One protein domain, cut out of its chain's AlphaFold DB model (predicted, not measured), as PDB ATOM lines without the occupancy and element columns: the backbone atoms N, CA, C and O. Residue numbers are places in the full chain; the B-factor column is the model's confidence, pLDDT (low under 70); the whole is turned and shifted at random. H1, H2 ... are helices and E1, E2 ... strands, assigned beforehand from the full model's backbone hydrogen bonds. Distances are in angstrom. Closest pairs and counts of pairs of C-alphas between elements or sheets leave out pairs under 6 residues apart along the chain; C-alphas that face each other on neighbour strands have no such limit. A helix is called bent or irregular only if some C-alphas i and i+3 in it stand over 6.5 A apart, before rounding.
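What this domain is: This is residues 12 to 82 of the 83 residues of a protein of Photorhabdus luminescens (UniProt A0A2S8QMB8). Two bent strands, E2 and E3, form a long hairpin that makes a strongly twisted ribbon, with the short strand E1 beside E3 and one helix, H1, packing on E3 near Ala 81. Residues 12 to 33, with no named element, make a wide loop that starts beside E1 and comes back to run into it. The printed part has 71 residues with one named helix and three named strands, in the order E1, H1, E2, E3; the sheet runs E1, E3, E2 and is mixed. The class is mixed, helices and strands, though under half of the residues are in named elements. The whole is compact, with a radius of gyration of the C-alphas of 12.0 A and spans of 32 by 25 by 18 A.

How they stand to each other: Start at residues 12 to 13, which pair antiparallel with residues 34 to 35 of E1, residues 34 to 37. E1 is an edge strand and the parallel neighbour of E3, residues 72 to 81; look for N 37 and O 74 within hydrogen-bond range at 2.9 A, and N 74 and O 35 also at 2.9 A. Next comes H1, residues 40 to 49, which is on the sheet; its closest C-alphas to E3 are those of Leu 49 and Ala 81, 6.9 A apart. In H1, 3 of 6 O i to N i+4 pairs are within hydrogen-bond range, beside 5 of 7 O i to N i+3 pairs. E2, residues 54 to 62, is the other edge strand and forms a hairpin with E3, antiparallel at 164 degrees. Across it find N 55 and O 80 at 2.8 A, and N 73 and O 61 at 2.8 A. E2 bends by 72 degrees at residue 58, and E3 bends by 88 degrees at residue 77.

Where its parts are: Find C-alpha 34 at (183.971, 253.124, 318.090); from there E1 runs to residue 37. H1 begins at C-alpha 40, at (187.995, 251.744, 335.595), and reaches residue 49 after 15.4 A; it is irregular, with C-alphas 45 and 48 7.8 A apart. E2 covers 21.3 A from Val 54 to Tyr 62. E3 covers 21.8 A from Ile 72 to C-alpha 81 at (178.360, 238.418, 325.162).

The domain as a whole: The two C-alphas farthest apart are those of Lys 23 and Thr 44, 33.5 A. The printed part has no cut. The links from E1 to H1 and from H1 to E2 are tight, and the link from E2 to E3 is short. The mean pLDDT of the printed part is 90.5, and no printed residue is under 70.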
ATOM      1  N   VAL A  12     187.887 249.455 321.746       94.56
ATOM      2  CA  VAL A  12     187.133 249.753 320.535       94.56
ATOM      3  C   VAL A  12     186.135 248.645 320.243       94.56
ATOM      4  O   VAL A  12     186.440 247.458 320.355       94.56
ATOM      5  N   LEU A  13     184.939 249.046 319.833       95.00
ATOM      6  CA  LEU A  13     183.943 248.182 319.227       95.00
ATOM      7  C   LEU A  13     184.024 248.339 317.710       95.00
ATOM      8  O   LEU A  13     183.931 249.450 317.187       95.00
ATOM      9  N   GLN A  14     184.141 247.219 317.005       95.19
ATOM     10  CA  GLN A  14     183.928 247.166 315.565       95.19
ATOM     11  C   GLN A  14     182.476 246.741 315.301       95.19
ATOM     12  O   GLN A  14     182.148 245.564 315.472       95.19
ATOM     13  N   PRO A  15     181.572 247.660 314.920       92.25
ATOM     14  CA  PRO A  15     180.205 247.301 314.578       92.25
ATOM     15  C   PRO A  15     180.153 246.470 313.288       92.25
ATOM     16  O   PRO A  15     180.905 246.709 312.345       92.25
ATOM     17  N   ASP A  16     179.179 245.557 313.197       91.75
ATOM     18  CA  ASP A  16     178.944 244.729 311.999       91.75
ATOM     19  C   ASP A  16     178.690 245.562 310.730       91.75
ATOM     20  O   ASP A  16     178.887 245.101 309.604       91.75
ATOM     21  N   LYS A  17     178.204 246.794 310.909       89.25
ATOM     22  CA  LYS A  17     177.976 247.767 309.843       89.25
ATOM     23  C   LYS A  17     178.540 249.113 310.263       89.25
ATOM     24  O   LYS A  17     178.255 249.597 311.354       89.25
ATOM     25  N   THR A  18     179.262 249.756 309.353       83.25
ATOM     26  CA  THR A  18     179.767 251.115 309.559       83.25
ATOM     27  C   THR A  18     178.624 252.093 309.833       83.25
ATOM     28  O   THR A  18     177.602 252.089 309.135       83.25
ATOM     29  N   ILE A  19     178.815 252.980 310.808       82.19
ATOM     30  CA  ILE A  19     177.852 254.031 311.143       82.19
ATOM     31  C   ILE A  19     177.897 255.122 310.069       82.19
ATOM     32  O   ILE A  19     178.824 255.924 309.996       82.19
ATOM     33  N   LYS A  20     176.863 255.170 309.222       82.94
ATOM     34  CA  LYS A  20     176.777 256.123 308.099       82.94
ATOM     35  C   LYS A  20     176.143 257.472 308.459       82.94
ATOM     36  O   LYS A  20     176.221 258.409 307.667       82.94
ATOM     37  N   CYS A  21     175.494 257.588 309.618       82.06
ATOM     38  CA  CYS A  21     174.798 258.812 310.036       82.06
ATOM     39  C   CYS A  21     175.711 259.850 310.718       82.06
ATOM     40  O   CYS A  21     175.318 261.006 310.839       82.06
ATOM     41  N   ALA A  22     176.941 259.480 311.085       84.56
ATOM     42  CA  ALA A  22     177.911 260.330 311.779       84.56
ATOM     43  C   ALA A  22     178.673 261.285 310.831       84.56
ATOM     44  O   ALA A  22     179.906 261.286 310.763       84.56
ATOM     45  N   LYS A  23     177.939 262.076 310.038       86.00
ATOM     46  CA  LYS A  23     178.521 262.961 309.008       86.00
ATOM     47  C   LYS A  23     179.314 264.141 309.579       86.00
ATOM     48  O   LYS A  23     180.170 264.663 308.883       86.00
ATOM     49  N   GLY A  24     179.021 264.552 310.814       88.81
ATOM     50  CA  GLY A  24     179.709 265.653 311.500       88.81
ATOM     51  C   GLY A  24     180.841 265.206 312.426       88.81
ATOM     52  O   GLY A  24     181.348 266.027 313.179       88.81
ATOM     53  N   ALA A  25     181.189 263.915 312.428       89.19
ATOM     54  CA  ALA A  25     182.265 263.401 313.265       89.19
ATOM     55  C   ALA A  25     183.628 263.927 312.779       89.19
ATOM     56  O   ALA A  25     183.820 264.011 311.559       89.19
ATOM     57  N   PRO A  26     184.569 264.224 313.693       89.38
ATOM     58  CA  PRO A  26     185.884 264.749 313.337       89.38
ATOM     59  C   PRO A  26     186.656 263.806 312.401       89.38
ATOM     60  O   PRO A  26     186.410 262.598 312.347       89.38
ATOM     61  N   GLU A  27     187.609 264.361 311.657       86.81
ATOM     62  CA  GLU A  27     188.512 263.601 310.786       86.81
ATOM     63  C   GLU A  27     189.714 263.077 311.583       86.81
ATOM     64  O   GLU A  27     190.843 263.525 311.409       86.81
ATOM     65  N   LEU A  28     189.460 262.139 312.497       86.50
ATOM     66  CA  LEU A  28     190.495 261.467 313.285       86.50
ATOM     67  C   LEU A  28     190.249 259.960 313.325       86.50
ATOM     68  O   LEU A  28     189.099 259.524 313.303       86.50
ATOM     69  N   GLY A  29     191.324 259.178 313.414       86.50
ATOM     70  CA  GLY A  29     191.260 257.736 313.652       86.50
ATOM     71  C   GLY A  29     190.518 256.917 312.590       86.50
ATOM     72  O   GLY A  29     190.233 257.370 311.479       86.50
ATOM     73  N   ASP A  30     190.205 255.673 312.946       89.75
ATOM     74  CA  ASP A  30     189.448 254.757 312.094       89.75
ATOM     75  C   ASP A  30     187.935 254.944 312.294       89.75
ATOM     76  O   ASP A  30     187.388 254.702 313.371       89.75
ATOM     77  N   ARG A  31     187.232 255.348 311.228       88.56
ATOM     78  CA  ARG A  31     185.769 255.555 311.211       88.56
ATOM     79  C   ARG A  31     184.961 254.256 311.276       88.56
ATOM     80  O   ARG A  31     183.740 254.308 311.434       88.56
ATOM     81  N   SER A  32     185.609 253.108 311.092       90.56
ATOM     82  CA  SER A  32     184.992 251.791 311.239       90.56
ATOM     83  C   SER A  32     184.961 251.306 312.688       90.56
ATOM     84  O   SER A  32     184.287 250.317 312.962       90.56
ATOM     85  N   LEU A  33     185.628 252.014 313.605       93.38
ATOM     86  CA  LEU A  33     185.713 251.681 315.021       93.38
ATOM     87  C   LEU A  33     184.989 252.717 315.884       93.38
ATOM     88  O   LEU A  33     184.851 253.888 315.520       93.38
ATOM     89  N   MET A  34     184.543 252.272 317.054       94.00
ATOM     90  CA  MET A  34     183.971 253.124 318.090       94.00
ATOM     91  C   MET A  34     184.698 252.902 319.407       94.00
ATOM     92  O   MET A  34     184.625 251.811 319.966       94.00
ATOM     93  N   GLN A  35     185.356 253.928 319.932       94.56
ATOM     94  CA  GLN A  35     185.942 253.881 321.263       94.56
ATOM     95  C   GLN A  35     184.828 253.841 322.312       94.56
ATOM     96  O   GLN A  35     183.880 254.631 322.277       94.56
ATOM     97  N   LEU A  36     184.940 252.898 323.238       94.50
ATOM     98  CA  LEU A  36     184.045 252.786 324.377       94.50
ATOM     99  C   LEU A  36     184.518 253.741 325.471       94.50
ATOM    100  O   LEU A  36     185.687 253.716 325.853       94.50
ATOM    101  N   VAL A  37     183.603 254.560 325.984       92.50
ATOM    102  CA  VAL A  37     183.814 255.275 327.245       92.50
ATOM    103  C   VAL A  37     183.378 254.342 328.356       92.50
ATOM    104  O   VAL A  37     182.209 253.953 328.408       92.50
ATOM    105  N   VAL A  38     184.331 253.956 329.193       88.81
ATOM    106  CA  VAL A  38     184.158 253.009 330.292       88.81
ATOM    107  C   VAL A  38     184.861 253.545 331.534       88.81
ATOM    108  O   VAL A  38     185.875 254.227 331.420       88.81
ATOM    109  N   GLU A  39     184.318 253.239 332.707       86.56
ATOM    110  CA  GLU A  39     184.965 253.512 333.995       86.56
ATOM    111  C   GLU A  39     186.026 252.438 334.310       86.56
ATOM    112  O   GLU A  39     186.052 251.367 333.695       86.56
ATOM    113  N   ASP A  40     186.902 252.677 335.282       82.81
ATOM    114  CA  ASP A  40     187.995 251.744 335.595       82.81
ATOM    115  C   ASP A  40     187.484 250.354 336.026       82.81
ATOM    116  O   ASP A  40     188.037 249.317 335.624       82.81
ATOM    117  N   GLU A  41     186.383 250.284 336.786       84.88
ATOM    118  CA  GLU A  41     185.787 248.999 337.164       84.88
ATOM    119  C   GLU A  41     185.245 248.225 335.953       84.88
ATOM    120  O   GLU A  41     185.287 246.988 335.951       84.88
ATOM    121  N   PHE A  42     184.793 248.917 334.897       84.88
ATOM    122  CA  PHE A  42     184.260 248.276 333.689       84.88
ATOM    123  C   PHE A  42     185.299 247.363 333.039       84.88
ATOM    124  O   PHE A  42     184.957 246.254 332.615       84.88
ATOM    125  N   TYR A  43     186.570 247.778 332.995       83.56
ATOM    126  CA  TYR A  43     187.631 246.938 332.440       83.56
ATOM    127  C   TYR A  43     187.752 245.622 333.212       83.56
ATOM    128  O   TYR A  43     187.765 244.539 332.625       83.56
ATOM    129  N   THR A  44     187.785 245.696 334.542       87.81
ATOM    130  CA  THR A  44     187.924 244.506 335.392       87.81
ATOM    131  C   THR A  44     186.744 243.549 335.227       87.81
ATOM    132  O   THR A  44     186.956 242.334 335.188       87.81
ATOM    133  N   VAL A  45     185.531 244.086 335.075       90.50
ATOM    134  CA  VAL A  45     184.301 243.302 334.897       90.50
ATOM    135  C   VAL A  45     184.244 242.628 333.525       90.50
ATOM    136  O   VAL A  45     183.901 241.447 333.441       90.50
ATOM    137  N   TYR A  46     184.593 243.340 332.452       91.88
ATOM    138  CA  TYR A  46     184.335 242.873 331.088       91.88
ATOM    139  C   TYR A  46     185.563 242.357 330.340       91.88
ATOM    140  O   TYR A  46     185.390 241.852 329.232       91.88
ATOM    141  N   ARG A  47     186.791 242.436 330.883       90.56
ATOM    142  CA  ARG A  47     188.035 242.047 330.165       90.56
ATOM    143  C   ARG A  47     188.015 240.654 329.534       90.56
ATOM    144  O   ARG A  47     188.710 240.427 328.551       90.56
ATOM    145  N   SER A  48     187.222 239.723 330.066       94.00
ATOM    146  CA  SER A  48     187.045 238.385 329.482       94.00
ATOM    147  C   SER A  48     186.345 238.396 328.117       94.00
ATOM    148  O   SER A  48     186.436 237.416 327.385       94.00
ATOM    149  N   LEU A  49     185.669 239.491 327.763       94.38
ATOM    150  CA  LEU A  49     184.966 239.679 326.496       94.38
ATOM    151  C   LEU A  49     185.844 240.300 325.400       94.38
ATOM    152  O   LEU A  49     185.401 240.384 324.253       94.38
ATOM    153  N   ILE A  50     187.081 240.713 325.705       91.88
ATOM    154  CA  ILE A  50     188.016 241.204 324.683       91.88
ATOM    155  C   ILE A  50     188.191 240.121 323.609       91.88
ATOM    156  O   ILE A  50     188.339 238.937 323.916       91.88
ATOM    157  N   GLY A  51     188.136 240.525 322.339       94.31
ATOM    158  CA  GLY A  51     188.262 239.620 321.191       94.31
ATOM    159  C   GLY A  51     187.021 238.770 320.891       94.31
ATOM    160  O   GLY A  51     187.045 237.997 319.936       94.31
ATOM    161  N   HIS A  52     185.935 238.911 321.656       95.94
ATOM    162  CA  HIS A  52     184.682 238.189 321.433       95.94
ATOM    163  C   HIS A  52     183.622 239.089 320.792       95.94
ATOM    164  O   HIS A  52     183.678 240.317 320.876       95.94
ATOM    165  N   ARG A  53     182.604 238.474 320.173       96.69
ATOM    166  CA  ARG A  53     181.411 239.225 319.773       96.69
ATOM    167  C   ARG A  53     180.624 239.629 321.013       96.69
ATOM    168  O   ARG A  53     180.301 238.795 321.859       96.69
ATOM    169  N   VAL A  54     180.267 240.902 321.074       95.88
ATOM    170  CA  VAL A  54     179.519 241.494 322.183       95.88
ATOM    171  C   VAL A  54     178.356 242.327 321.669       95.88
ATOM    172  O   VAL A  54     178.346 242.779 320.523       95.88
ATOM    173  N   LYS A  55     177.379 242.550 322.541       95.88
ATOM    174  CA  LYS A  55     176.394 243.618 322.407       95.88
ATOM    175  C   LYS A  55     176.752 244.707 323.401       95.88
ATOM    176  O   LYS A  55     177.000 244.418 324.570       95.88
ATOM    177  N   VAL A  56     176.774 245.945 322.923       94.62
ATOM    178  CA  VAL A  56     177.038 247.113 323.758       94.62
ATOM    179  C   VAL A  56     175.833 248.035 323.700       94.62
ATOM    180  O   VAL A  56     175.391 248.419 322.618       94.62
ATOM    181  N   THR A  57     175.300 248.368 324.868       95.00
ATOM    182  CA  THR A  57     174.212 249.335 325.032       95.00
ATOM    183  C   THR A  57     174.804 250.634 325.552       95.00
ATOM    184  O   THR A  57     175.585 250.616 326.506       95.00
ATOM    185  N   GLY A  58     174.434 251.753 324.937       94.00
ATOM    186  CA  GLY A  58     174.978 253.056 325.283       94.00
ATOM    187  C   GLY A  58     174.485 254.181 324.382       94.00
ATOM    188  O   GLY A  58     173.622 253.974 323.523       94.00
ATOM    189  N   THR A  59     175.075 255.359 324.567       93.81
ATOM    190  CA  THR A  59     174.780 256.569 323.787       93.81
ATOM    191  C   THR A  59     175.928 256.866 322.829       93.81
ATOM    192  O   THR A  59     177.088 256.909 323.229       93.81
ATOM    193  N   ILE A  60     175.621 257.074 321.546       91.75
ATOM    194  CA  ILE A  60     176.629 257.442 320.545       91.75
ATOM    195  C   ILE A  60     176.949 258.931 320.673       91.75
ATOM    196  O   ILE A  60     176.040 259.761 320.695       91.75
ATOM    197  N   MET A  61     178.235 259.265 320.669       92.56
ATOM    198  CA  MET A  61     178.721 260.646 320.682       92.56
ATOM    199  C   MET A  61     179.919 260.819 319.740       92.56
ATOM    200  O   MET A  61     180.541 259.846 319.314       92.56
ATOM    201  N   TYR A  62     180.231 262.063 319.377       93.75
ATOM    202  CA  TYR A  62     181.460 262.377 318.645       93.75
ATOM    203  C   TYR A  62     182.631 262.545 319.606       93.75
ATOM    204  O   TYR A  62     182.445 262.937 320.757       93.75
ATOM    205  N   ALA A  63     183.837 262.296 319.105       91.75
ATOM    206  CA  ALA A  63     185.042 262.672 319.822       91.75
ATOM    207  C   ALA A  63     185.121 264.194 320.006       91.75
ATOM    208  O   ALA A  63     184.927 264.957 319.061       91.75
ATOM    209  N   VAL A  64     185.410 264.615 321.240       85.62
ATOM    210  CA  VAL A  64     185.490 266.034 321.629       85.62
ATOM    211  C   VAL A  64     186.919 266.483 321.960       85.62
ATOM    212  O   VAL A  64     187.263 267.632 321.703       85.62
ATOM    213  N   THR A  65     187.762 265.605 322.516       82.44
ATOM    214  CA  THR A  65     189.130 265.935 322.950       82.44
ATOM    215  C   THR A  65     190.183 265.298 322.039       82.44
ATOM    216  O   THR A  65     189.900 264.332 321.328       82.44
ATOM    217  N   GLY A  66     191.414 265.819 322.089       76.06
ATOM    218  CA  GLY A  66     192.567 265.245 321.383       76.06
ATOM    219  C   GLY A  66     193.058 263.904 321.945       76.06
ATOM    220  O   GLY A  66     193.875 263.259 321.302       76.06
ATOM    221  N   HIS A  67     192.541 263.474 323.102       83.75
ATOM    222  CA  HIS A  67     192.842 262.173 323.716       83.75
ATOM    223  C   HIS A  67     191.948 261.042 323.181       83.75
ATOM    224  O   HIS A  67     192.131 259.878 323.515       83.75
ATOM    225  N   HIS A  68     190.945 261.353 322.355       89.75
ATOM    226  CA  HIS A  68     190.127 260.324 321.722       89.75
ATOM    227  C   HIS A  68     190.787 259.810 320.442       89.75
ATOM    228  O   HIS A  68     191.260 260.587 319.613       89.75
ATOM    229  N   HIS A  69     190.750 258.492 320.247       89.81
ATOM    230  CA  HIS A  69     191.444 257.829 319.142       89.81
ATOM    231  C   HIS A  69     190.520 257.397 317.999       89.81
ATOM    232  O   HIS A  69     191.000 257.028 316.926       89.81
ATOM    233  N   THR A  70     189.199 257.458 318.191       93.19
ATOM    234  CA  THR A  70     188.202 257.199 317.143       93.19
ATOM    235  C   THR A  70     187.239 258.376 317.012       93.19
ATOM    236  O   THR A  70     186.931 259.040 318.000       93.19
ATOM    237  N   PRO A  71     186.699 258.641 315.813       93.06
ATOM    238  CA  PRO A  71     185.885 259.833 315.579       93.06
ATOM    239  C   PRO A  71     184.481 259.714 316.186       93.06
ATOM    240  O   PRO A  71     183.820 260.716 316.466       93.06
ATOM    241  N   ILE A  72     184.030 258.476 316.382       93.31
ATOM    242  CA  ILE A  72     182.767 258.118 317.018       93.31
ATOM    243  C   ILE A  72     183.099 257.368 318.302       93.31
ATOM    244  O   ILE A  72     183.996 256.525 318.315       93.31
ATOM    245  N   MET A  73     182.355 257.657 319.356       94.19
ATOM    246  CA  MET A  73     182.473 257.008 320.651       94.19
ATOM    247  C   MET A  73     181.118 256.472 321.102       94.19
ATOM    248  O   MET A  73     180.066 256.863 320.579       94.19
ATOM    249  N   LEU A  74     181.150 255.579 322.085       94.19
ATOM    250  CA  LEU A  74     179.964 255.045 322.736       94.19
ATOM    251  C   LEU A  74     180.104 255.186 324.252       94.19
ATOM    252  O   LEU A  74     180.921 254.505 324.876       94.19
ATOM    253  N   GLU A  75     179.288 256.059 324.838       93.94
ATOM    254  CA  GLU A  75     179.124 256.143 326.286       93.94
ATOM    255  C   GLU A  75     178.447 254.864 326.774       93.94
ATOM    256  O   GLU A  75     177.267 254.621 326.494       93.94
ATOM    257  N   THR A  76     179.233 253.989 327.403       94.00
ATOM    258  CA  THR A  76     178.850 252.592 327.591       94.00
ATOM    259  C   THR A  76     178.049 252.412 328.871       94.00
ATOM    260  O   THR A  76     178.509 252.729 329.958       94.00
ATOM    261  N   GLN A  77     176.859 251.828 328.747       93.06
ATOM    262  CA  GLN A  77     175.999 251.492 329.884       93.06
ATOM    263  C   GLN A  77     176.075 250.005 330.237       93.06
ATOM    264  O   GLN A  77     175.960 249.626 331.402       93.06
ATOM    265  N   ARG A  78     176.227 249.133 329.231       92.31
ATOM    266  CA  ARG A  78     176.318 247.679 329.426       92.31
ATOM    267  C   ARG A  78     177.046 247.007 328.273       92.31
ATOM    268  O   ARG A  78     176.802 247.351 327.119       92.31
ATOM    269  N   ILE A  79     177.850 245.996 328.596       94.44
ATOM    270  CA  ILE A  79     178.460 245.070 327.639       94.44
ATOM    271  C   ILE A  79     178.001 243.656 327.999       94.44
ATOM    272  O   ILE A  79     177.994 243.278 329.166       94.44
ATOM    273  N   GLU A  80     177.609 242.865 327.011       94.81
ATOM    274  CA  GLU A  80     177.285 241.452 327.209       94.81
ATOM    275  C   GLU A  80     177.759 240.617 326.021       94.81
ATOM    276  O   GLU A  80     177.890 241.120 324.904       94.81
ATOM    277  N   ALA A  81     178.018 239.328 326.246       95.75
ATOM    278  CA  ALA A  81     178.360 238.418 325.162       95.75
ATOM    279  C   ALA A  81     177.214 238.351 324.138       95.75
ATOM    280  O   ALA A  81     176.040 238.209 324.495       95.75
ATOM    281  N   ALA A  82     177.554 238.437 322.852       92.12
ATOM    282  CA  ALA A  82     176.596 238.158 321.794       92.12
ATOM    283  C   ALA A  82     176.412 236.638 321.667       92.12
ATOM    284  O   ALA A  82     177.377 235.881 321.768       92.12
TER     285      ALA A  82